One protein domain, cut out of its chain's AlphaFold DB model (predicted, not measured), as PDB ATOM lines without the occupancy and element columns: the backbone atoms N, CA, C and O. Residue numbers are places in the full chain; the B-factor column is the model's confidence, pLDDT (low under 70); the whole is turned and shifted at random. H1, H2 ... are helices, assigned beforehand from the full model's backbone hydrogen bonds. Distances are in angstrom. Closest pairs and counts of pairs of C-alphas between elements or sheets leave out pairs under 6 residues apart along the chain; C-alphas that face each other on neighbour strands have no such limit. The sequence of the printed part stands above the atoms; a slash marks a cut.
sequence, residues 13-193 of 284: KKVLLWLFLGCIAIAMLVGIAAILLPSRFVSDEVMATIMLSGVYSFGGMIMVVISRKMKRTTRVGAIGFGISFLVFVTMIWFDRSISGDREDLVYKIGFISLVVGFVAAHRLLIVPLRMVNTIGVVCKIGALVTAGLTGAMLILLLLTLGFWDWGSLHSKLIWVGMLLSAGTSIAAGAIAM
ATOM      1  N   LYS A  13     229.122 206.107 204.912       67.62
ATOM      2  CA  LYS A  13     229.412 206.677 203.584       67.62
ATOM      3  C   LYS A  13     228.228 206.486 202.624       67.62
ATOM      4  O   LYS A  13     228.024 207.299 201.733       67.62
ATOM      5  N   LYS A  14     227.416 205.451 202.879       69.19
ATOM      6  CA  LYS A  14     226.115 205.205 202.259       69.19
ATOM      7  C   LYS A  14     225.114 206.345 202.487       69.19
ATOM      8  O   LYS A  14     224.533 206.795 201.522       69.19
ATOM      9  N   VAL A  15     224.918 206.830 203.714       70.88
ATOM     10  CA  VAL A  15     223.991 207.936 204.029       70.88
ATOM     11  C   VAL A  15     224.408 209.213 203.310       70.88
ATOM     12  O   VAL A  15     223.575 209.814 202.646       70.88
ATOM     13  N   LEU A  16     225.692 209.587 203.366       65.44
ATOM     14  CA  LEU A  16     226.190 210.775 202.660       65.44
ATOM     15  C   LEU A  16     225.993 210.651 201.141       65.44
ATOM     16  O   LEU A  16     225.564 211.600 200.493       65.44
ATOM     17  N   LEU A  17     226.263 209.466 200.587       69.62
ATOM     18  CA  LEU A  17     226.017 209.175 199.179       69.62
ATOM     19  C   LEU A  17     224.533 209.274 198.820       69.62
ATOM     20  O   LEU A  17     224.207 209.882 197.811       69.62
ATOM     21  N   TRP A  18     223.643 208.669 199.608       76.19
ATOM     22  CA  TRP A  18     222.202 208.699 199.358       76.19
ATOM     23  C   TRP A  18     221.649 210.118 199.426       76.19
ATOM     24  O   TRP A  18     220.842 210.491 198.583       76.19
ATOM     25  N   LEU A  19     222.131 210.924 200.373       69.19
ATOM     26  CA  LEU A  19     221.796 212.343 200.466       69.19
ATOM     27  C   LEU A  19     222.268 213.094 199.218       69.19
ATOM     28  O   LEU A  19     221.497 213.834 198.617       69.19
ATOM     29  N   PHE A  20     223.499 212.837 198.773       68.62
ATOM     30  CA  PHE A  20     224.045 213.440 197.563       68.62
ATOM     31  C   PHE A  20     223.273 213.035 196.297       68.62
ATOM     32  O   PHE A  20     222.884 213.899 195.514       68.62
ATOM     33  N   LEU A  21     222.992 211.740 196.123       70.56
ATOM     34  CA  LEU A  21     222.170 211.220 195.027       70.56
ATOM     35  C   LEU A  21     220.750 211.796 195.068       70.56
ATOM     36  O   LEU A  21     220.213 212.136 194.020       70.56
ATOM     37  N   GLY A  22     220.172 211.960 196.260       72.81
ATOM     38  CA  GLY A  22     218.877 212.608 196.457       72.81
ATOM     39  C   GLY A  22     218.892 214.073 196.021       72.81
ATOM     40  O   GLY A  22     218.023 214.490 195.260       72.81
ATOM     41  N   CYS A  23     219.911 214.841 196.416       64.88
ATOM     42  CA  CYS A  23     220.078 216.227 195.975       64.88
ATOM     43  C   CYS A  23     220.247 216.333 194.453       64.88
ATOM     44  O   CYS A  23     219.646 217.213 193.841       64.88
ATOM     45  N   ILE A  24     221.012 215.428 193.832       68.50
ATOM     46  CA  ILE A  24     221.155 215.379 192.368       68.50
ATOM     47  C   ILE A  24     219.821 215.045 191.709       68.50
ATOM     48  O   ILE A  24     219.441 215.715 190.755       68.50
ATOM     49  N   ALA A  25     219.103 214.039 192.207       70.31
ATOM     50  CA  ALA A  25     217.811 213.649 191.659       70.31
ATOM     51  C   ALA A  25     216.808 214.808 191.731       70.31
ATOM     52  O   ALA A  25     216.144 215.098 190.741       70.31
ATOM     53  N   ILE A  26     216.754 215.523 192.859       71.69
ATOM     54  CA  ILE A  26     215.916 216.719 193.012       71.69
ATOM     55  C   ILE A  26     216.349 217.808 192.024       71.69
ATOM     56  O   ILE A  26     215.500 218.351 191.323       71.69
ATOM     57  N   ALA A  27     217.647 218.095 191.904       68.12
ATOM     58  CA  ALA A  27     218.150 219.083 190.947       68.12
ATOM     59  C   ALA A  27     217.807 218.713 189.491       68.12
ATOM     60  O   ALA A  27     217.392 219.573 188.717       68.12
ATOM     61  N   MET A  28     217.913 217.430 189.126       68.94
ATOM     62  CA  MET A  28     217.509 216.925 187.811       68.94
ATOM     63  C   MET A  28     216.004 217.077 187.585       68.94
ATOM     64  O   MET A  28     215.602 217.520 186.514       68.94
ATOM     65  N   LEU A  29     215.173 216.752 188.578       72.06
ATOM     66  CA  LEU A  29     213.719 216.905 188.487       72.06
ATOM     67  C   LEU A  29     213.308 218.373 188.347       72.06
ATOM     68  O   LEU A  29     212.442 218.678 187.534       72.06
ATOM     69  N   VAL A  30     213.958 219.281 189.081       70.00
ATOM     70  CA  VAL A  30     213.744 220.730 188.952       70.00
ATOM     71  C   VAL A  30     214.152 221.214 187.558       70.00
ATOM     72  O   VAL A  30     213.400 221.960 186.935       70.00
ATOM     73  N   GLY A  31     215.285 220.744 187.027       69.12
ATOM     74  CA  GLY A  31     215.710 221.047 185.657       69.12
ATOM     75  C   GLY A  31     214.724 220.536 184.601       69.12
ATOM     76  O   GLY A  31     214.338 221.282 183.706       69.12
ATOM     77  N   ILE A  32     214.246 219.293 184.730       70.75
ATOM     78  CA  ILE A  32     213.225 218.719 183.838       70.75
ATOM     79  C   ILE A  32     211.924 219.525 183.918       70.75
ATOM     80  O   ILE A  32     211.353 219.864 182.885       70.75
ATOM     81  N   ALA A  33     211.463 219.857 185.125       70.06
ATOM     82  CA  ALA A  33     210.250 220.644 185.322       70.06
ATOM     83  C   ALA A  33     210.360 222.030 184.677       70.06
ATOM     84  O   ALA A  33     209.409 222.485 184.048       70.06
ATOM     85  N   ALA A  34     211.527 222.670 184.770       66.62
ATOM     86  CA  ALA A  34     211.768 223.952 184.126       66.62
ATOM     87  C   ALA A  34     211.765 223.861 182.591       66.62
ATOM     88  O   ALA A  34     211.189 224.724 181.935       66.62
ATOM     89  N   ILE A  35     212.314 222.783 182.019       64.31
ATOM     90  CA  ILE A  35     212.264 222.524 180.568       64.31
ATOM     91  C   ILE A  35     210.824 222.270 180.096       64.31
ATOM     92  O   ILE A  35     210.440 222.693 179.007       64.31
ATOM     93  N   LEU A  36     210.019 221.568 180.898       71.31
ATOM     94  CA  LEU A  36     208.633 221.236 180.554       71.31
ATOM     95  C   LEU A  36     207.661 222.412 180.741       71.31
ATOM     96  O   LEU A  36     206.581 222.395 180.152       71.31
ATOM     97  N   LEU A  37     208.031 223.432 181.524       76.44
ATOM     98  CA  LEU A  37     207.193 224.594 181.848       76.44
ATOM     99  C   LEU A  37     207.854 225.930 181.435       76.44
ATOM    100  O   LEU A  37     208.005 226.823 182.272       76.44
ATOM    101  N   PRO A  38     208.218 226.112 180.149       58.50
ATOM    102  CA  PRO A  38     209.054 227.229 179.695       58.50
ATOM    103  C   PRO A  38     208.386 228.610 179.810       58.50
ATOM    104  O   PRO A  38     209.061 229.628 179.757       58.50
ATOM    105  N   SER A  39     207.061 228.686 179.966       62.75
ATOM    106  CA  SER A  39     206.313 229.928 179.727       62.75
ATOM    107  C   SER A  39     206.025 230.802 180.953       62.75
ATOM    108  O   SER A  39     205.328 231.802 180.795       62.75
ATOM    109  N   ARG A  40     206.487 230.463 182.171       56.72
ATOM    110  CA  ARG A  40     206.050 231.219 183.371       56.72
ATOM    111  C   ARG A  40     207.088 231.662 184.402       56.72
ATOM    112  O   ARG A  40     206.728 232.544 185.175       56.72
ATOM    113  N   PHE A  41     208.307 231.118 184.476       54.19
ATOM    114  CA  PHE A  41     209.102 231.327 185.706       54.19
ATOM    115  C   PHE A  41     210.607 231.577 185.584       54.19
ATOM    116  O   PHE A  41     211.185 232.025 186.571       54.19
ATOM    117  N   VAL A  42     211.268 231.321 184.452       59.59
ATOM    118  CA  VAL A  42     212.739 231.403 184.404       59.59
ATOM    119  C   VAL A  42     213.193 231.909 183.040       59.59
ATOM    120  O   VAL A  42     212.781 231.351 182.029       59.59
ATOM    121  N   SER A  43     214.015 232.962 183.014       67.50
ATOM    122  CA  SER A  43     214.646 233.423 181.777       67.50
ATOM    123  C   SER A  43     215.713 232.429 181.320       67.50
ATOM    124  O   SER A  43     216.337 231.742 182.139       67.50
ATOM    125  N   ASP A  44     215.931 232.344 180.010       62.53
ATOM    126  CA  ASP A  44     216.875 231.394 179.418       62.53
ATOM    127  C   ASP A  44     218.300 231.563 179.985       62.53
ATOM    128  O   ASP A  44     219.029 230.579 180.148       62.53
ATOM    129  N   GLU A  45     218.678 232.779 180.408       55.12
ATOM    130  CA  GLU A  45     219.984 233.037 181.031       55.12
ATOM    131  C   GLU A  45     220.123 232.389 182.417       55.12
ATOM    132  O   GLU A  45     221.196 231.889 182.775       55.12
ATOM    133  N   VAL A  46     219.038 232.362 183.198       58.22
ATOM    134  CA  VAL A  46     219.005 231.752 184.537       58.22
ATOM    135  C   VAL A  46     219.030 230.225 184.426       58.22
ATOM    136  O   VAL A  46     219.731 229.558 185.190       58.22
ATOM    137  N   MET A  47     218.352 229.656 183.426       64.25
ATOM    138  CA  MET A  47     218.458 228.227 183.099       64.25
ATOM    139  C   MET A  47     219.893 227.840 182.721       64.25
ATOM    140  O   MET A  47     220.432 226.867 183.257       64.25
ATOM    141  N   ALA A  48     220.541 228.628 181.858       59.03
ATOM    142  CA  ALA A  48     221.913 228.376 181.424       59.03
ATOM    143  C   ALA A  48     222.916 228.435 182.589       59.03
ATOM    144  O   ALA A  48     223.768 227.553 182.716       59.03
ATOM    145  N   THR A  49     222.799 229.423 183.483       55.16
ATOM    146  CA  THR A  49     223.691 229.559 184.650       55.16
ATOM    147  C   THR A  49     223.473 228.473 185.699       55.16
ATOM    148  O   THR A  49     224.452 227.905 186.193       55.16
ATOM    149  N   ILE A  50     222.220 228.120 186.009       63.72
ATOM    150  CA  ILE A  50     221.911 227.006 186.921       63.72
ATOM    151  C   ILE A  50     222.499 225.707 186.370       63.72
ATOM    152  O   ILE A  50     223.140 224.952 187.105       63.72
ATOM    153  N   MET A  51     222.375 225.478 185.067       67.62
ATOM    154  CA  MET A  51     222.910 224.289 184.426       67.62
ATOM    155  C   MET A  51     224.447 224.245 184.447       67.62
ATOM    156  O   MET A  51     225.025 223.225 184.836       67.62
ATOM    157  N   LEU A  52     225.114 225.353 184.098       60.91
ATOM    158  CA  LEU A  52     226.574 225.482 184.176       60.91
ATOM    159  C   LEU A  52     227.074 225.208 185.603       60.91
ATOM    160  O   LEU A  52     228.049 224.480 185.796       60.91
ATOM    161  N   SER A  53     226.368 225.738 186.606       59.47
ATOM    162  CA  SER A  53     226.696 225.550 188.021       59.47
ATOM    163  C   SER A  53     226.491 224.102 188.488       59.47
ATOM    164  O   SER A  53     227.295 223.585 189.268       59.47
ATOM    165  N   GLY A  54     225.473 223.412 187.959       66.31
ATOM    166  CA  GLY A  54     225.210 221.996 188.213       66.31
ATOM    167  C   GLY A  54     226.295 221.093 187.623       66.31
ATOM    168  O   GLY A  54     226.828 220.230 188.322       66.31
ATOM    169  N   VAL A  55     226.701 221.348 186.376       67.31
ATOM    170  CA  VAL A  55     227.819 220.644 185.723       67.31
ATOM    171  C   VAL A  55     229.135 220.886 186.481       67.31
ATOM    172  O   VAL A  55     229.889 219.939 186.722       67.31
ATOM    173  N   TYR A  56     229.378 222.124 186.924       58.47
ATOM    174  CA  TYR A  56     230.560 222.517 187.699       58.47
ATOM    175  C   TYR A  56     230.618 221.839 189.074       58.47
ATOM    176  O   TYR A  56     231.634 221.246 189.444       58.47
ATOM    177  N   SER A  57     229.509 221.857 189.813       62.09
ATOM    178  CA  SER A  57     229.412 221.253 191.147       62.09
ATOM    179  C   SER A  57     229.552 219.733 191.087       62.09
ATOM    180  O   SER A  57     230.193 219.125 191.947       62.09
ATOM    181  N   PHE A  58     229.011 219.114 190.038       65.38
ATOM    182  CA  PHE A  58     229.060 217.672 189.855       65.38
ATOM    183  C   PHE A  58     230.445 217.183 189.398       65.38
ATOM    184  O   PHE A  58     231.001 216.253 189.991       65.38
ATOM    185  N   GLY A  59     231.060 217.857 188.418       61.06
ATOM    186  CA  GLY A  59     232.436 217.585 187.992       61.06
ATOM    187  C   GLY A  59     233.453 217.825 189.114       61.06
ATOM    188  O   GLY A  59     234.341 216.998 189.334       61.06
ATOM    189  N   GLY A  60     233.270 218.898 189.890       58.22
ATOM    190  CA  GLY A  60     234.072 219.202 191.075       58.22
ATOM    191  C   GLY A  60     233.972 218.120 192.151       58.22
ATOM    192  O   GLY A  60     234.997 217.684 192.676       58.22
ATOM    193  N   MET A  61     232.771 217.607 192.438       60.59
ATOM    194  CA  MET A  61     232.613 216.551 193.445       60.59
ATOM    195  C   MET A  61     233.191 215.208 193.005       60.59
ATOM    196  O   MET A  61     233.854 214.544 193.805       60.59
ATOM    197  N   ILE A  62     233.025 214.826 191.737       63.00
ATOM    198  CA  ILE A  62     233.672 213.625 191.197       63.00
ATOM    199  C   ILE A  62     235.197 213.753 191.312       63.00
ATOM    200  O   ILE A  62     235.861 212.817 191.766       63.00
ATOM    201  N   MET A  63     235.758 214.918 190.977       54.19
ATOM    202  CA  MET A  63     237.194 215.166 191.115       54.19
ATOM    203  C   MET A  63     237.661 215.086 192.565       54.19
ATOM    204  O   MET A  63     238.647 214.407 192.839       54.19
ATOM    205  N   VAL A  64     236.950 215.705 193.510       54.88
ATOM    206  CA  VAL A  64     237.301 215.663 194.939       54.88
ATOM    207  C   VAL A  64     237.253 214.232 195.478       54.88
ATOM    208  O   VAL A  64     238.170 213.825 196.195       54.88
ATOM    209  N   VAL A  65     236.264 213.426 195.082       56.88
ATOM    210  CA  VAL A  65     236.147 212.030 195.535       56.88
ATOM    211  C   VAL A  65     237.241 211.130 194.934       56.88
ATOM    212  O   VAL A  65     237.738 210.231 195.616       56.88
ATOM    213  N   ILE A  66     237.692 211.403 193.706       57.28
ATOM    214  CA  ILE A  66     238.757 210.643 193.024       57.28
ATOM    215  C   ILE A  66     240.173 211.172 193.375       57.28
ATOM    216  O   ILE A  66     241.167 210.442 193.273       57.28
ATOM    217  N   SER A  67     240.292 212.415 193.858       46.75
ATOM    218  CA  SER A  67     241.553 213.166 194.012       46.75
ATOM    219  C   SER A  67     242.632 212.518 194.880       46.75
ATOM    220  O   SER A  67     243.817 212.769 194.645       46.75
ATOM    221  N   ARG A  68     242.289 211.623 195.816       55.00
ATOM    222  CA  ARG A  68     243.297 210.984 196.685       55.00
ATOM    223  C   ARG A  68     244.282 210.070 195.934       55.00
ATOM    224  O   ARG A  68     245.341 209.776 196.479       55.00
ATOM    225  N   LYS A  69     243.983 209.658 194.692       62.81
ATOM    226  CA  LYS A  69     244.898 208.911 193.795       62.81
ATOM    227  C   LYS A  69     244.770 209.325 192.317       62.81
ATOM    228  O   LYS A  69     244.868 208.491 191.419       62.81
ATOM    229  N   MET A  70     244.528 210.606 192.028       64.69
ATOM    230  CA  MET A  70     244.364 211.049 190.636       64.69
ATOM    231  C   MET A  70     245.635 210.836 189.804       64.69
ATOM    232  O   MET A  70     246.690 211.400 190.105       64.69
ATOM    233  N   LYS A  71     245.504 210.079 188.707       75.12
ATOM    234  CA  LYS A  71     246.532 209.976 187.666       75.12
ATOM    235  C   LYS A  71     246.775 211.355 187.041       75.12
ATOM    236  O   LYS A  71     245.864 212.179 186.943       75.12
ATOM    237  N   ARG A  72     248.009 211.599 186.586       84.50
ATOM    238  CA  ARG A  72     248.430 212.868 185.958       84.50
ATOM    239  C   ARG A  72     247.501 213.292 184.811       84.50
ATOM    240  O   ARG A  72     247.205 214.472 184.681       84.50
ATOM    241  N   THR A  73     246.980 212.332 184.046       81.44
ATOM    242  CA  THR A  73     246.049 212.556 182.927       81.44
ATOM    243  C   THR A  73     244.756 213.259 183.348       81.44
ATOM    244  O   THR A  73     244.338 214.215 182.703       81.44
ATOM    245  N   THR A  74     244.147 212.848 184.461       80.06
ATOM    246  CA  THR A  74     242.891 213.435 184.952       80.06
ATOM    247  C   THR A  74     243.102 214.866 185.457       80.06
ATOM    248  O   THR A  74     242.225 215.710 185.302       80.06
ATOM    249  N   ARG A  75     244.293 215.178 185.999       82.50
ATOM    250  CA  ARG A  75     244.658 216.553 186.393       82.50
ATOM    251  C   ARG A  75     244.759 217.474 185.182       82.50
ATOM    252  O   ARG A  75     244.220 218.573 185.218       82.50
ATOM    253  N   VAL A  76     245.411 217.009 184.115       86.00
ATOM    254  CA  VAL A  76     245.530 217.768 182.860       86.00
ATOM    255  C   VAL A  76     244.148 218.066 182.278       86.00
ATOM    256  O   VAL A  76     243.891 219.204 181.902       86.00
ATOM    257  N   GLY A  77     243.235 217.089 182.289       83.94
ATOM    258  CA  GLY A  77     241.852 217.296 181.852       83.94
ATOM    259  C   GLY A  77     241.111 218.363 182.662       83.94
ATOM    260  O   GLY A  77     240.488 219.243 182.077       83.94
ATOM    261  N   ALA A  78     241.233 218.337 183.994       81.31
ATOM    262  CA  ALA A  78     240.641 219.356 184.869       81.31
ATOM    263  C   ALA A  78     241.149 220.765 184.553       81.31
ATOM    264  O   ALA A  78     240.359 221.700 184.458       81.31
ATOM    265  N   ILE A  79     242.469 220.904 184.410       84.88
ATOM    266  CA  ILE A  79     243.113 222.187 184.125       84.88
ATOM    267  C   ILE A  79     242.661 222.699 182.758       84.88
ATOM    268  O   ILE A  79     242.244 223.848 182.655       84.88
ATOM    269  N   GLY A  80     242.680 221.841 181.732       86.50
ATOM    270  CA  GLY A  80     242.222 222.193 180.387       86.50
ATOM    271  C   GLY A  80     240.776 222.688 180.377       86.50
ATOM    272  O   GLY A  80     240.498 223.753 179.836       86.50
ATOM    273  N   PHE A  81     239.871 221.978 181.056       85.00
ATOM    274  CA  PHE A  81     238.485 222.425 181.199       85.00
ATOM    275  C   PHE A  81     238.358 223.744 181.971       85.00
ATOM    276  O   PHE A  81     237.609 224.620 181.547       85.00
ATOM    277  N   GLY A  82     239.102 223.913 183.067       81.69
ATOM    278  CA  GLY A  82     239.119 225.162 183.831       81.69
ATOM    279  C   GLY A  82     239.541 226.364 182.981       81.69
ATOM    280  O   GLY A  82     238.931 227.424 183.081       81.69
ATOM    281  N   ILE A  83     240.522 226.183 182.092       87.50
ATOM    282  CA  ILE A  83     240.942 227.214 181.133       87.50
ATOM    283  C   ILE A  83     239.815 227.520 180.140       87.50
ATOM    284  O   ILE A  83     239.453 228.684 179.990       87.50
ATOM    285  N   SER A  84     239.216 226.503 179.510       87.69
ATOM    286  CA  SER A  84     238.084 226.694 178.586       87.69
ATOM    287  C   SER A  84     236.911 227.429 179.244       87.69
ATOM    288  O   SER A  84     236.304 228.307 178.635       87.69
ATOM    289  N   PHE A  85     236.624 227.116 180.508       83.56
ATOM    290  CA  PHE A  85     235.592 227.783 181.293       83.56
ATOM    291  C   PHE A  85     235.918 229.253 181.567       83.56
ATOM    292  O   PHE A  85     235.064 230.113 181.365       83.56
ATOM    293  N   LEU A  86     237.149 229.560 181.981       82.69
ATOM    294  CA  LEU A  86     237.581 230.942 182.194       82.69
ATOM    295  C   LEU A  86     237.506 231.765 180.901       82.69
ATOM    296  O   LEU A  86     237.052 232.906 180.935       82.69
ATOM    297  N   VAL A  87     237.884 231.185 179.758       86.88
ATOM    298  CA  VAL A  87     237.737 231.833 178.443       86.88
ATOM    299  C   VAL A  87     236.266 232.128 178.141       86.88
ATOM    300  O   VAL A  87     235.932 233.241 177.754       86.88
ATOM    301  N   PHE A  88     235.370 231.171 178.377       85.19
ATOM    302  CA  PHE A  88     233.942 231.381 178.148       85.19
ATOM    303  C   PHE A  88     233.349 232.468 179.058       85.19
ATOM    304  O   PHE A  88     232.668 233.370 178.580       85.19
ATOM    305  N   VAL A  89     233.653 232.429 180.360       81.38
ATOM    306  CA  VAL A  89     233.182 233.441 181.318       81.38
ATOM    307  C   VAL A  89     233.722 234.819 180.954       81.38
ATOM    308  O   VAL A  89     232.960 235.777 180.918       81.38
ATOM    309  N   THR A  90     235.013 234.938 180.647       84.88
ATOM    310  CA  THR A  90     235.577 236.229 180.226       84.88
ATOM    311  C   THR A  90     234.887 236.751 178.967       84.88
ATOM    312  O   THR A  90     234.516 237.918 178.943       84.88
ATOM    313  N   MET A  91     234.593 235.902 177.979       84.56
ATOM    314  CA  MET A  91     233.838 236.321 176.791       84.56
ATOM    315  C   MET A  91     232.433 236.845 177.113       84.56
ATOM    316  O   MET A  91     232.059 237.878 176.569       84.56
ATOM    317  N   ILE A  92     231.704 236.222 178.048       80.44
ATOM    318  CA  ILE A  92     230.394 236.729 178.505       80.44
ATOM    319  C   ILE A  92     230.520 238.128 179.127       80.44
ATOM    320  O   ILE A  92     229.702 239.005 178.876       80.44
ATOM    321  N   TRP A  93     231.538 238.354 179.956       82.38
ATOM    322  CA  TRP A  93     231.692 239.630 180.664       82.38
ATOM    323  C   TRP A  93     232.240 240.761 179.785       82.38
ATOM    324  O   TRP A  93     231.978 241.931 180.063       82.38
ATOM    325  N   PHE A  94     232.981 240.427 178.727       85.38
ATOM    326  CA  PHE A  94     233.513 241.389 177.758       85.38
ATOM    327  C   PHE A  94     232.593 241.628 176.553       85.38
ATOM    328  O   PHE A  94     232.961 242.396 175.665       85.38
ATOM    329  N   ASP A  95     231.392 241.045 176.551       82.38
ATOM    330  CA  ASP A  95     230.375 241.190 175.506       82.38
ATOM    331  C   ASP A  95     230.126 242.651 175.109       82.38
ATOM    332  O   ASP A  95     230.280 243.022 173.952       82.38
ATOM    333  N   ARG A  96     229.915 243.534 176.096       79.38
ATOM    334  CA  ARG A  96     229.682 244.974 175.862       79.38
ATOM    335  C   ARG A  96     230.818 245.704 175.141       79.38
ATOM    336  O   ARG A  96     230.609 246.816 174.662       79.38
ATOM    337  N   SER A  97     232.027 245.148 175.134       85.75
ATOM    338  CA  SER A  97     233.183 245.745 174.459       85.75
ATOM    339  C   SER A  97     233.314 245.291 173.003       85.75
ATOM    340  O   SER A  97     234.157 245.828 172.279       85.75
ATOM    341  N   ILE A  98     232.547 244.288 172.581       86.12
ATOM    342  CA  ILE A  98     232.596 243.706 171.243       86.12
ATOM    343  C   ILE A  98     231.498 244.368 170.410       86.12
ATOM    344  O   ILE A  98     230.344 244.426 170.800       86.12
ATOM    345  N   SER A  99     231.868 244.923 169.259       80.00
ATOM    346  CA  SER A  99     230.927 245.550 168.328       80.00
ATOM    347  C   SER A  99     229.987 244.513 167.693       80.00
ATOM    348  O   SER A  99     230.481 243.489 167.206       80.00
ATOM    349  N   GLY A 100     228.691 244.841 167.615       79.75
ATOM    350  CA  GLY A 100     227.552 243.981 167.236       79.75
ATOM    351  C   GLY A 100     227.779 242.915 166.160       79.75
ATOM    352  O   GLY A 100     227.421 241.759 166.358       79.75
ATOM    353  N   ASP A 101     228.452 243.242 165.055       84.19
ATOM    354  CA  ASP A 101     228.657 242.288 163.949       84.19
ATOM    355  C   ASP A 101     229.526 241.068 164.319       84.19
ATOM    356  O   ASP A 101     229.560 240.078 163.587       84.19
ATOM    357  N   ARG A 102     230.264 241.121 165.438       88.00
ATOM    358  CA  ARG A 102     231.155 240.036 165.895       88.00
ATOM    359  C   ARG A 102     230.655 239.294 167.129       88.00
ATOM    360  O   ARG A 102     231.305 238.325 167.520       88.00
ATOM    361  N   GLU A 103     229.539 239.710 167.722       86.81
ATOM    362  CA  GLU A 103     229.016 239.105 168.954       86.81
ATOM    363  C   GLU A 103     228.763 237.601 168.761       86.81
ATOM    364  O   GLU A 103     229.326 236.779 169.487       86.81
ATOM    365  N   ASP A 104     228.038 237.215 167.703       87.12
ATOM    366  CA  ASP A 104     227.723 235.808 167.396       87.12
ATOM    367  C   ASP A 104     228.984 234.939 167.247       87.12
ATOM    368  O   ASP A 104     229.069 233.838 167.797       87.12
ATOM    369  N   LEU A 105     230.008 235.453 166.558       87.81
ATOM    370  CA  LEU A 105     231.265 234.734 166.364       87.81
ATOM    371  C   LEU A 105     232.011 234.524 167.689       87.81
ATOM    372  O   LEU A 105     232.552 233.440 167.922       87.81
ATOM    373  N   VAL A 106     232.041 235.535 168.563       88.50
ATOM    374  CA  VAL A 106     232.713 235.432 169.866       88.50
ATOM    375  C   VAL A 106     232.010 234.412 170.758       88.50
ATOM    376  O   VAL A 106     232.679 233.534 171.312       88.50
ATOM    377  N   TYR A 107     230.677 234.449 170.832       85.81
ATOM    378  CA  TYR A 107     229.908 233.460 171.590       85.81
ATOM    379  C   TYR A 107     230.106 232.041 171.063       85.81
ATOM    380  O   TYR A 107     230.334 231.122 171.855       85.81
ATOM    381  N   LYS A 108     230.115 231.855 169.738       89.38
ATOM    382  CA  LYS A 108     230.406 230.556 169.114       89.38
ATOM    383  C   LYS A 108     231.782 230.036 169.501       89.38
ATOM    384  O   LYS A 108     231.890 228.889 169.929       89.38
ATOM    385  N   ILE A 109     232.826 230.860 169.409       89.81
ATOM    386  CA  ILE A 109     234.194 230.452 169.765       89.81
ATOM    387  C   ILE A 109     234.286 230.095 171.252       89.81
ATOM    388  O   ILE A 109     234.818 229.034 171.597       89.81
ATOM    389  N   GLY A 110     233.748 230.944 172.130       88.19
ATOM    390  CA  GLY A 110     233.749 230.707 173.572       88.19
ATOM    391  C   GLY A 110     233.020 229.414 173.936       88.19
ATOM    392  O   GLY A 110     233.543 228.590 174.691       88.19
ATOM    393  N   PHE A 111     231.841 229.197 173.356       87.31
ATOM    394  CA  PHE A 111     231.029 228.018 173.635       87.31
ATOM    395  C   PHE A 111     231.635 226.741 173.036       87.31
ATOM    396  O   PHE A 111     231.684 225.715 173.715       87.31
ATOM    397  N   ILE A 112     232.175 226.783 171.812       90.31
ATOM    398  CA  ILE A 112     232.905 225.650 171.214       90.31
ATOM    399  C   ILE A 112     234.106 225.275 172.091       90.31
ATOM    400  O   ILE A 112     234.293 224.095 172.393       90.31
ATOM    401  N   SER A 113     234.887 226.257 172.553       90.12
ATOM    402  CA  SER A 113     236.017 226.020 173.464       90.12
ATOM    403  C   SER A 113     235.570 225.328 174.755       90.12
ATOM    404  O   SER A 113     236.193 224.353 175.187       90.12
ATOM    405  N   LEU A 114     234.454 225.779 175.340       87.12
ATOM    406  CA  LEU A 114     233.861 225.166 176.526       87.12
ATOM    407  C   LEU A 114     233.436 223.714 176.271       87.12
ATOM    408  O   LEU A 114     233.784 222.831 177.059       87.12
ATOM    409  N   VAL A 115     232.727 223.449 175.169       88.75
ATOM    410  CA  VAL A 115     232.265 222.101 174.794       88.75
ATOM    411  C   VAL A 115     233.451 221.163 174.578       88.75
ATOM    412  O   VAL A 115     233.462 220.054 175.118       88.75
ATOM    413  N   VAL A 116     234.481 221.602 173.850       90.12
ATOM    414  CA  VAL A 116     235.698 220.809 173.617       90.12
ATOM    415  C   VAL A 116     236.410 220.506 174.934       90.12
ATOM    416  O   VAL A 116     236.738 219.346 175.199       90.12
ATOM    417  N   GLY A 117     236.601 221.517 175.786       87.56
ATOM    418  CA  GLY A 117     237.214 221.349 177.103       87.56
ATOM    419  C   GLY A 117     236.435 220.366 177.977       87.56
ATOM    420  O   GLY A 117     237.028 219.489 178.609       87.56
ATOM    421  N   PHE A 118     235.103 220.458 177.963       85.62
ATOM    422  CA  PHE A 118     234.225 219.574 178.724       85.62
ATOM    423  C   PHE A 118     234.318 218.123 178.243       85.62
ATOM    424  O   PHE A 118     234.572 217.228 179.049       85.62
ATOM    425  N   VAL A 119     234.183 217.879 176.937       89.31
ATOM    426  CA  VAL A 119     234.270 216.529 176.352       89.31
ATOM    427  C   VAL A 119     235.653 215.915 176.589       89.31
ATOM    428  O   VAL A 119     235.757 214.729 176.915       89.31
ATOM    429  N   ALA A 120     236.723 216.704 176.476       88.75
ATOM    430  CA  ALA A 120     238.080 216.238 176.743       88.75
ATOM    431  C   ALA A 120     238.271 215.849 178.218       88.75
ATOM    432  O   ALA A 120     238.754 214.751 178.511       88.75
ATOM    433  N   ALA A 121     237.856 216.709 179.150       85.75
ATOM    434  CA  ALA A 121     237.945 216.424 180.581       85.75
ATOM    435  C   ALA A 121     237.094 215.215 180.978       85.75
ATOM    436  O   ALA A 121     237.564 214.346 181.715       85.75
ATOM    437  N   HIS A 122     235.885 215.120 180.429       85.19
ATOM    438  CA  HIS A 122     234.982 213.988 180.602       85.19
ATOM    439  C   HIS A 122     235.636 212.669 180.174       85.19
ATOM    440  O   HIS A 122     235.727 211.729 180.969       85.19
ATOM    441  N   ARG A 123     236.214 212.623 178.968       87.38
ATOM    442  CA  ARG A 123     236.951 211.448 178.481       87.38
ATOM    443  C   ARG A 123     238.131 211.098 179.385       87.38
ATOM    444  O   ARG A 123     238.290 209.936 179.755       87.38
ATOM    445  N   LEU A 124     238.933 212.082 179.786       86.94
ATOM    446  CA  LEU A 124     240.096 211.871 180.659       86.94
ATOM    447  C   LEU A 124     239.723 211.401 182.072       86.94
ATOM    448  O   LEU A 124     240.560 210.811 182.766       86.94
ATOM    449  N   LEU A 125     238.481 211.635 182.489       83.31
ATOM    450  CA  LEU A 125     237.931 211.162 183.752       83.31
ATOM    451  C   LEU A 125     237.388 209.732 183.639       83.31
ATOM    452  O   LEU A 125     237.681 208.901 184.498       83.31
ATOM    453  N   ILE A 126     236.645 209.424 182.573       86.25
ATOM    454  CA  ILE A 126     235.952 208.137 182.405       86.25
ATOM    455  C   ILE A 126     236.878 207.029 181.876       86.25
ATOM    456  O   ILE A 126     236.787 205.881 182.315       86.25
ATOM    457  N   VAL A 127     237.814 207.338 180.973       89.50
ATOM    458  CA  VAL A 127     238.763 206.357 180.402       89.50
ATOM    459  C   VAL A 127     239.553 205.568 181.461       89.50
ATOM    460  O   VAL A 127     239.623 204.341 181.327       89.50
ATOM    461  N   PRO A 128     240.127 206.179 182.517       86.25
ATOM    462  CA  PRO A 128     240.893 205.436 183.516       86.25
ATOM    463  C   PRO A 128     240.033 204.606 184.478       86.25
ATOM    464  O   PRO A 128     240.614 203.846 185.259       86.25
ATOM    465  N   LEU A 129     238.698 204.722 184.443       83.94
ATOM    466  CA  LEU A 129     237.822 203.887 185.264       83.94
ATOM    467  C   LEU A 129     237.978 202.422 184.841       83.94
ATOM    468  O   LEU A 129     237.745 202.056 183.681       83.94
ATOM    469  N   ARG A 130     238.407 201.593 185.794       83.19
ATOM    470  CA  ARG A 130     238.459 200.140 185.650       83.19
ATOM    471  C   ARG A 130     237.094 199.590 186.042       83.19
ATOM    472  O   ARG A 130     236.676 199.763 187.181       83.19
ATOM    473  N   MET A 131     236.420 198.968 185.084       84.75
ATOM    474  CA  MET A 131     235.124 198.328 185.274       84.75
ATOM    475  C   MET A 131     235.332 196.827 185.145       84.75
ATOM    476  O   MET A 131     235.887 196.382 184.146       84.75
ATOM    477  N   VAL A 132     234.925 196.079 186.165       83.69
ATOM    478  CA  VAL A 132     235.021 194.610 186.194       83.69
ATOM    479  C   VAL A 132     233.755 193.944 185.662       83.69
ATOM    480  O   VAL A 132     233.822 192.867 185.085       83.69
ATOM    481  N   ASN A 133     232.598 194.592 185.804       87.06
ATOM    482  CA  ASN A 133     231.321 194.056 185.346       87.06
ATOM    483  C   ASN A 133     230.941 194.563 183.944       87.06
ATOM    484  O   ASN A 133     231.219 195.706 183.573       87.06
ATOM    485  N   THR A 134     230.213 193.735 183.189       90.69
ATOM    486  CA  THR A 134     229.712 194.073 181.845       90.69
ATOM    487  C   THR A 134     228.865 195.343 181.856       90.69
ATOM    488  O   THR A 134     229.032 196.203 180.996       90.69
ATOM    489  N   ILE A 135     228.013 195.515 182.875       87.88
ATOM    490  CA  ILE A 135     227.177 196.715 183.034       87.88
ATOM    491  C   ILE A 135     228.049 197.972 183.155       87.88
ATOM    492  O   ILE A 135     227.786 198.965 182.483       87.88
ATOM    493  N   GLY A 136     229.124 197.933 183.947       86.75
ATOM    494  CA  GLY A 136     230.051 199.055 184.074       86.75
ATOM    495  C   GLY A 136     230.771 199.363 182.764       86.75
ATOM    496  O   GLY A 136     230.913 200.533 182.407       86.75
ATOM    497  N   VAL A 137     231.173 198.338 182.007       91.56
ATOM    498  CA  VAL A 137     231.768 198.520 180.673       91.56
ATOM    499  C   VAL A 137     230.778 199.193 179.718       91.56
ATOM    500  O   VAL A 137     231.141 200.175 179.073       91.56
ATOM    501  N   VAL A 138     229.520 198.741 179.684       92.56
ATOM    502  CA  VAL A 138     228.462 199.348 178.859       92.56
ATOM    503  C   VAL A 138     228.204 200.797 179.278       92.56
ATOM    504  O   VAL A 138     228.188 201.674 178.419       92.56
ATOM    505  N   CYS A 139     228.088 201.092 180.577       87.25
ATOM    506  CA  CYS A 139     227.920 202.465 181.067       87.25
ATOM    507  C   CYS A 139     229.114 203.359 180.710       87.25
ATOM    508  O   CYS A 139     228.923 204.508 180.315       87.25
ATOM    509  N   LYS A 140     230.343 202.840 180.809       89.25
ATOM    510  CA  LYS A 140     231.569 203.560 180.443       89.25
ATOM    511  C   LYS A 140     231.597 203.893 178.951       89.25
ATOM    512  O   LYS A 140     231.846 205.041 178.592       89.25
ATOM    513  N   ILE A 141     231.347 202.906 178.089       94.75
ATOM    514  CA  ILE A 141     231.300 203.105 176.634       94.75
ATOM    515  C   ILE A 141     230.166 204.072 176.287       94.75
ATOM    516  O   ILE A 141     230.394 205.038 175.563       94.75
ATOM    517  N   GLY A 142     228.985 203.872 176.874       89.94
ATOM    518  CA  GLY A 142     227.834 204.755 176.727       89.94
ATOM    519  C   GLY A 142     228.169 206.202 177.083       89.94
ATOM    520  O   GLY A 142     227.897 207.094 176.285       89.94
ATOM    521  N   ALA A 143     228.839 206.448 178.209       88.06
ATOM    522  CA  ALA A 143     229.267 207.790 178.606       88.06
ATOM    523  C   ALA A 143     230.246 208.418 177.599       88.06
ATOM    524  O   ALA A 143     230.100 209.586 177.245       88.06
ATOM    525  N   LEU A 144     231.224 207.652 177.099       91.44
ATOM    526  CA  LEU A 144     232.215 208.145 176.132       91.44
ATOM    527  C   LEU A 144     231.600 208.459 174.759       91.44
ATOM    528  O   LEU A 144     231.964 209.461 174.135       91.44
ATOM    529  N   VAL A 145     230.686 207.603 174.294       93.88
ATOM    530  CA  VAL A 145     229.991 207.758 173.010       93.88
ATOM    531  C   VAL A 145     229.002 208.914 173.085       93.88
ATOM    532  O   VAL A 145     229.061 209.810 172.249       93.88
ATOM    533  N   THR A 146     228.143 208.948 174.105       88.31
ATOM    534  CA  THR A 146     227.117 209.992 174.246       88.31
ATOM    535  C   THR A 146     227.735 211.372 174.444       88.31
ATOM    536  O   THR A 146     227.354 212.292 173.732       88.31
ATOM    537  N   ALA A 147     228.760 211.521 175.295       88.44
ATOM    538  CA  ALA A 147     229.471 212.795 175.443       88.44
ATOM    539  C   ALA A 147     230.114 213.261 174.124       88.44
ATOM    540  O   ALA A 147     230.037 214.438 173.775       88.44
ATOM    541  N   GLY A 148     230.722 212.334 173.372       91.19
ATOM    542  CA  GLY A 148     231.314 212.633 172.069       91.19
ATOM    543  C   GLY A 148     230.278 213.073 171.033       91.19
ATOM    544  O   GLY A 148     230.480 214.089 170.375       91.19
ATOM    545  N   LEU A 149     229.165 212.342 170.918       91.69
ATOM    546  CA  LEU A 149     228.084 212.653 169.979       91.69
ATOM    547  C   LEU A 149     227.389 213.970 170.328       91.69
ATOM    548  O   LEU A 149     227.200 214.802 169.446       91.69
ATOM    549  N   THR A 150     227.055 214.198 171.601       88.75
ATOM    550  CA  THR A 150     226.432 215.453 172.044       88.75
ATOM    551  C   THR A 150     227.363 216.643 171.823       88.75
ATOM    552  O   THR A 150     226.915 217.672 171.324       88.75
ATOM    553  N   GLY A 151     228.659 216.503 172.121       89.94
ATOM    554  CA  GLY A 151     229.644 217.550 171.853       89.94
ATOM    555  C   GLY A 151     229.810 217.847 170.361       89.94
ATOM    556  O   GLY A 151     229.785 219.008 169.965       89.94
ATOM    557  N   ALA A 152     229.921 216.812 169.523       93.31
ATOM    558  CA  ALA A 152     230.029 216.972 168.073       93.31
ATOM    559  C   ALA A 152     228.775 217.619 167.470       93.31
ATOM    560  O   ALA A 152     228.891 218.520 166.645       93.31
ATOM    561  N   MET A 153     227.587 217.203 167.918       91.50
ATOM    562  CA  MET A 153     226.316 217.791 167.499       91.50
ATOM    563  C   MET A 153     226.224 219.267 167.901       91.50
ATOM    564  O   MET A 153     225.868 220.091 167.069       91.50
ATOM    565  N   LEU A 154     226.591 219.619 169.139       89.56
ATOM    566  CA  LEU A 154     226.623 221.012 169.600       89.56
ATOM    567  C   LEU A 154     227.569 221.871 168.763       89.56
ATOM    568  O   LEU A 154     227.189 222.955 168.332       89.56
ATOM    569  N   ILE A 155     228.783 221.381 168.503       92.19
ATOM    570  CA  ILE A 155     229.757 222.093 167.668       92.19
ATOM    571  C   ILE A 155     229.209 222.272 166.252       92.19
ATOM    572  O   ILE A 155     229.278 223.373 165.719       92.19
ATOM    573  N   LEU A 156     228.629 221.227 165.655       93.44
ATOM    574  CA  LEU A 156     228.045 221.313 164.319       93.44
ATOM    575  C   LEU A 156     226.929 222.363 164.266       93.44
ATOM    576  O   LEU A 156     226.950 223.204 163.377       93.44
ATOM    577  N   LEU A 157     226.009 222.353 165.237       89.81
ATOM    578  CA  LEU A 157     224.916 223.326 165.315       89.81
ATOM    579  C   LEU A 157     225.427 224.760 165.496       89.81
ATOM    580  O   LEU A 157     224.896 225.671 164.876       89.81
ATOM    581  N   LEU A 158     226.485 224.965 166.282       89.50
ATOM    582  CA  LEU A 158     227.115 226.281 166.443       89.50
ATOM    583  C   LEU A 158     227.827 226.760 165.175       89.50
ATOM    584  O   LEU A 158     227.924 227.962 164.945       89.50
ATOM    585  N   LEU A 159     228.353 225.841 164.366       92.19
ATOM    586  CA  LEU A 159     229.004 226.182 163.103       92.19
ATOM    587  C   LEU A 159     227.991 226.479 161.992       92.19
ATOM    588  O   LEU A 159     228.280 227.306 161.130       92.19
ATOM    589  N   THR A 160     226.832 225.816 161.994       92.25
ATOM    590  CA  THR A 160     225.837 225.936 160.916       92.25
ATOM    591  C   THR A 160     224.727 226.940 161.204       92.25
ATOM    592  O   THR A 160     224.197 227.519 160.259       92.25
ATOM    593  N   LEU A 161     224.371 227.157 162.472       90.56
ATOM    594  CA  LEU A 161     223.279 228.040 162.884       90.56
ATOM    595  C   LEU A 161     223.811 229.248 163.661       90.56
ATOM    596  O   LEU A 161     224.917 229.230 164.207       90.56
ATOM    597  N   GLY A 162     223.031 230.330 163.710       84.88
ATOM    598  CA  GLY A 162     223.281 231.427 164.649       84.88
ATOM    599  C   GLY A 162     223.184 230.928 166.091       84.88
ATOM    600  O   GLY A 162     222.406 230.016 166.378       84.88
ATOM    601  N   PHE A 163     223.953 231.520 167.009       80.38
ATOM    602  CA  PHE A 163     223.906 231.160 168.432       80.38
ATOM    603  C   PHE A 163     222.486 231.294 169.008       80.38
ATOM    604  O   PHE A 163     222.065 230.484 169.827       80.38
ATOM    605  N   TRP A 164     221.731 232.275 168.510       81.12
ATOM    606  CA  TRP A 164     220.369 232.583 168.942       81.12
ATOM    607  C   TRP A 164     219.266 231.913 168.108       81.12
ATOM    608  O   TRP A 164     218.098 231.986 168.480       81.12
ATOM    609  N   ASP A 165     219.600 231.241 167.003       85.88
ATOM    610  CA  ASP A 165     218.613 230.741 166.028       85.88
ATOM    611  C   ASP A 165     218.265 229.254 166.236       85.88
ATOM    612  O   ASP A 165     218.135 228.445 165.312       85.88
ATOM    613  N   TRP A 166     218.195 228.833 167.498       82.81
ATOM    614  CA  TRP A 166     217.989 227.427 167.829       82.81
ATOM    615  C   TRP A 166     216.503 227.092 167.828       82.81
ATOM    616  O   TRP A 166     215.779 227.324 168.795       82.81
ATOM    617  N   GLY A 167     216.045 226.469 166.742       83.88
ATOM    618  CA  GLY A 167     214.690 225.922 166.676       83.88
ATOM    619  C   GLY A 167     214.384 224.928 167.811       83.88
ATOM    620  O   GLY A 167     215.265 224.238 168.327       83.88
ATOM    621  N   SER A 168     213.097 224.796 168.154       81.81
ATOM    622  CA  SER A 168     212.620 223.969 169.280       81.81
ATOM    623  C   SER A 168     213.028 222.491 169.213       81.81
ATOM    624  O   SER A 168     213.116 221.822 170.240       81.81
ATOM    625  N   LEU A 169     213.271 221.960 168.012       80.06
ATOM    626  CA  LEU A 169     213.769 220.600 167.828       80.06
ATOM    627  C   LEU A 169     215.235 220.474 168.264       80.06
ATOM    628  O   LEU A 169     215.579 219.536 168.980       80.06
ATOM    629  N   HIS A 170     216.087 221.419 167.861       82.31
ATOM    630  CA  HIS A 170     217.518 221.405 168.170       82.31
ATOM    631  C   HIS A 170     217.754 221.510 169.671       82.31
ATOM    632  O   HIS A 170     218.493 220.700 170.231       82.31
ATOM    633  N   SER A 171     217.060 222.440 170.334       78.94
ATOM    634  CA  SER A 171     217.143 222.581 171.785       78.94
ATOM    635  C   SER A 171     216.738 221.282 172.485       78.94
ATOM    636  O   SER A 171     217.501 220.771 173.300       78.94
ATOM    637  N   LYS A 172     215.611 220.661 172.107       79.56
ATOM    638  CA  LYS A 172     215.183 219.359 172.661       79.56
ATOM    639  C   LYS A 172     216.228 218.255 172.471       79.56
ATOM    640  O   LYS A 172     216.496 217.514 173.416       79.56
ATOM    641  N   LEU A 173     216.826 218.139 171.284       79.19
ATOM    642  CA  LEU A 173     217.857 217.129 171.008       79.19
ATOM    643  C   LEU A 173     219.117 217.349 171.851       79.19
ATOM    644  O   LEU A 173     219.658 216.389 172.405       79.19
ATOM    645  N   ILE A 174     219.556 218.604 171.994       80.94
ATOM    646  CA  ILE A 174     220.674 218.975 172.872       80.94
ATOM    647  C   ILE A 174     220.360 218.564 174.310       80.94
ATOM    648  O   ILE A 174     221.160 217.863 174.933       80.94
ATOM    649  N   TRP A 175     219.174 218.917 174.811       78.38
ATOM    650  CA  TRP A 175     218.753 218.598 176.175       78.38
ATOM    651  C   TRP A 175     218.757 217.094 176.456       78.38
ATOM    652  O   TRP A 175     219.321 216.656 177.461       78.38
ATOM    653  N   VAL A 176     218.196 216.289 175.551       79.50
ATOM    654  CA  VAL A 176     218.191 214.823 175.685       79.50
ATOM    655  C   VAL A 176     219.616 214.264 175.671       79.50
ATOM    656  O   VAL A 176     219.952 213.420 176.505       79.50
ATOM    657  N   GLY A 177     220.477 214.754 174.774       80.56
ATOM    658  CA  GLY A 177     221.875 214.329 174.696       80.56
ATOM    659  C   GLY A 177     222.660 214.634 175.975       80.56
ATOM    660  O   GLY A 177     223.355 213.764 176.507       80.56
ATOM    661  N   MET A 178     222.497 215.843 176.521       81.06
ATOM    662  CA  MET A 178     223.154 216.263 177.761       81.06
ATOM    663  C   MET A 178     222.668 215.449 178.961       81.06
ATOM    664  O   MET A 178     223.490 215.009 179.768       81.06
ATOM    665  N   LEU A 179     221.362 215.178 179.048       78.94
ATOM    666  CA  LEU A 179     220.781 214.341 180.097       78.94
ATOM    667  C   LEU A 179     221.335 212.912 180.047       78.94
ATOM    668  O   LEU A 179     221.742 212.363 181.074       78.94
ATOM    669  N   LEU A 180     221.393 212.323 178.851       79.62
ATOM    670  CA  LEU A 180     221.912 210.973 178.647       79.62
ATOM    671  C   LEU A 180     223.410 210.891 178.971       79.62
ATOM    672  O   LEU A 180     223.850 209.960 179.655       79.62
ATOM    673  N   SER A 181     224.191 211.880 178.533       83.50
ATOM    674  CA  SER A 181     225.618 211.972 178.842       83.50
ATOM    675  C   SER A 181     225.856 212.114 180.346       83.50
ATOM    676  O   SER A 181     226.641 211.358 180.924       83.50
ATOM    677  N   ALA A 182     225.128 213.004 181.025       80.38
ATOM    678  CA  ALA A 182     225.224 213.166 182.474       80.38
ATOM    679  C   ALA A 182     224.846 211.872 183.214       80.38
ATOM    680  O   ALA A 182     225.621 211.386 184.040       80.38
ATOM    681  N   GLY A 183     223.705 211.267 182.871       79.25
ATOM    682  CA  GLY A 183     223.205 210.041 183.499       79.25
ATOM    683  C   GLY A 183     224.165 208.859 183.360       79.25
ATOM    684  O   GLY A 183     224.502 208.210 184.352       79.25
ATOM    685  N   THR A 184     224.676 208.612 182.152       80.38
ATOM    686  CA  THR A 184     225.655 207.537 181.907       80.38
ATOM    687  C   THR A 184     226.974 207.770 182.647       80.38
ATOM    688  O   THR A 184     227.577 206.819 183.144       80.38
ATOM    689  N   SER A 185     227.389 209.027 182.808       82.19
ATOM    690  CA  SER A 185     228.589 209.400 183.572       82.19
ATOM    691  C   SER A 185     228.422 209.190 185.069       82.19
ATOM    692  O   SER A 185     229.312 208.628 185.710       82.19
ATOM    693  N   ILE A 186     227.276 209.608 185.619       81.38
ATOM    694  CA  ILE A 186     226.900 209.368 187.018       81.38
ATOM    695  C   ILE A 186     226.901 207.863 187.283       81.38
ATOM    696  O   ILE A 186     227.546 207.406 188.227       81.38
ATOM    697  N   ALA A 187     226.230 207.089 186.426       81.12
ATOM    698  CA  ALA A 187     226.149 205.640 186.550       81.12
ATOM    699  C   ALA A 187     227.537 204.985 186.482       81.12
ATOM    700  O   ALA A 187     227.867 204.162 187.335       81.12
ATOM    701  N   ALA A 188     228.388 205.390 185.532       83.00
ATOM    702  CA  ALA A 188     229.752 204.880 185.425       83.00
ATOM    703  C   ALA A 188     230.595 205.224 186.667       83.00
ATOM    704  O   ALA A 188     231.287 204.362 187.207       83.00
ATOM    705  N   GLY A 189     230.514 206.459 187.167       81.69
ATOM    706  CA  GLY A 189     231.195 206.864 188.398       81.69
ATOM    707  C   GLY A 189     230.711 206.082 189.623       81.69
ATOM    708  O   GLY A 189     231.527 205.604 190.412       81.69
ATOM    709  N   ALA A 190     229.397 205.894 189.757       81.25
ATOM    710  CA  ALA A 190     228.794 205.135 190.847       81.25
ATOM    711  C   ALA A 190     229.202 203.656 190.803       81.25
ATOM    712  O   ALA A 190     229.650 203.120 191.814       81.25
ATOM    713  N   ILE A 191     229.133 203.006 189.638       82.06
ATOM    714  CA  ILE A 191     229.553 201.606 189.482       82.06
ATOM    715  C   ILE A 191     231.054 201.458 189.751       82.06
ATOM    716  O   ILE A 191     231.451 200.522 190.430       82.06
ATOM    717  N   ALA A 192     231.896 202.388 189.301       82.56
ATOM    718  CA  ALA A 192     233.327 202.330 189.598       82.56
ATOM    719  C   ALA A 192     233.633 202.516 191.099       82.56
ATOM    720  O   ALA A 192     234.632 202.000 191.599       82.56
ATOM    721  N   MET A 193     232.795 203.263 191.826       80.75
ATOM    722  CA  MET A 193     232.996 203.566 193.247       80.75
ATOM    723  C   MET A 193     232.410 202.506 194.186       80.75
ATOM    724  O   MET A 193     233.004 202.217 195.228       80.75
TER     725      MET A 193
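AT A GLANCE: This is residues 13 to 193 of the 284 residues of an uncharacterized protein of Phycisphaerales bacterium (UniProt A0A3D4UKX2). Six long helices form an up-and-down bundle, each running against the one before; H3, H4, H5 and H6 pack in chain order, with H1 and H2 more loosely attached. The printed part has 181 residues, no named strand, and is all helix. It is compact, with radius of gyration of the C-alphas 17.2 A and spans of 52 by 38 by 26 A.

IN THESE COORDINATES: Find C-alpha 13 at (229.412, 206.677, 203.584), where H1, residues 13 to 36, begins. Then come H2, 44 to 69; H3, 72 to 93; H4, 100 to 126, 39.8 A long; H5, 134 to 160; and H6, 168 to 193, ending at C-alpha 193 (232.996, 203.566, 193.247).

HOW THE PARTS SIT: H1 and H2 are close but not clearly touching, closest C-alphas Gly 31 and Met 51, 8.0 A. Hairpin H3 and H4 touch at Gly 77 and Ala 121, closest C-alphas, 4.2 A. O i to N i+4 pairs are within hydrogen-bond range throughout H1, H3, H5 and H6; H2 has 20 of 22, H4 21 of 23.

THE WHOLE: Confidence is low at residues 38 to 70, among others.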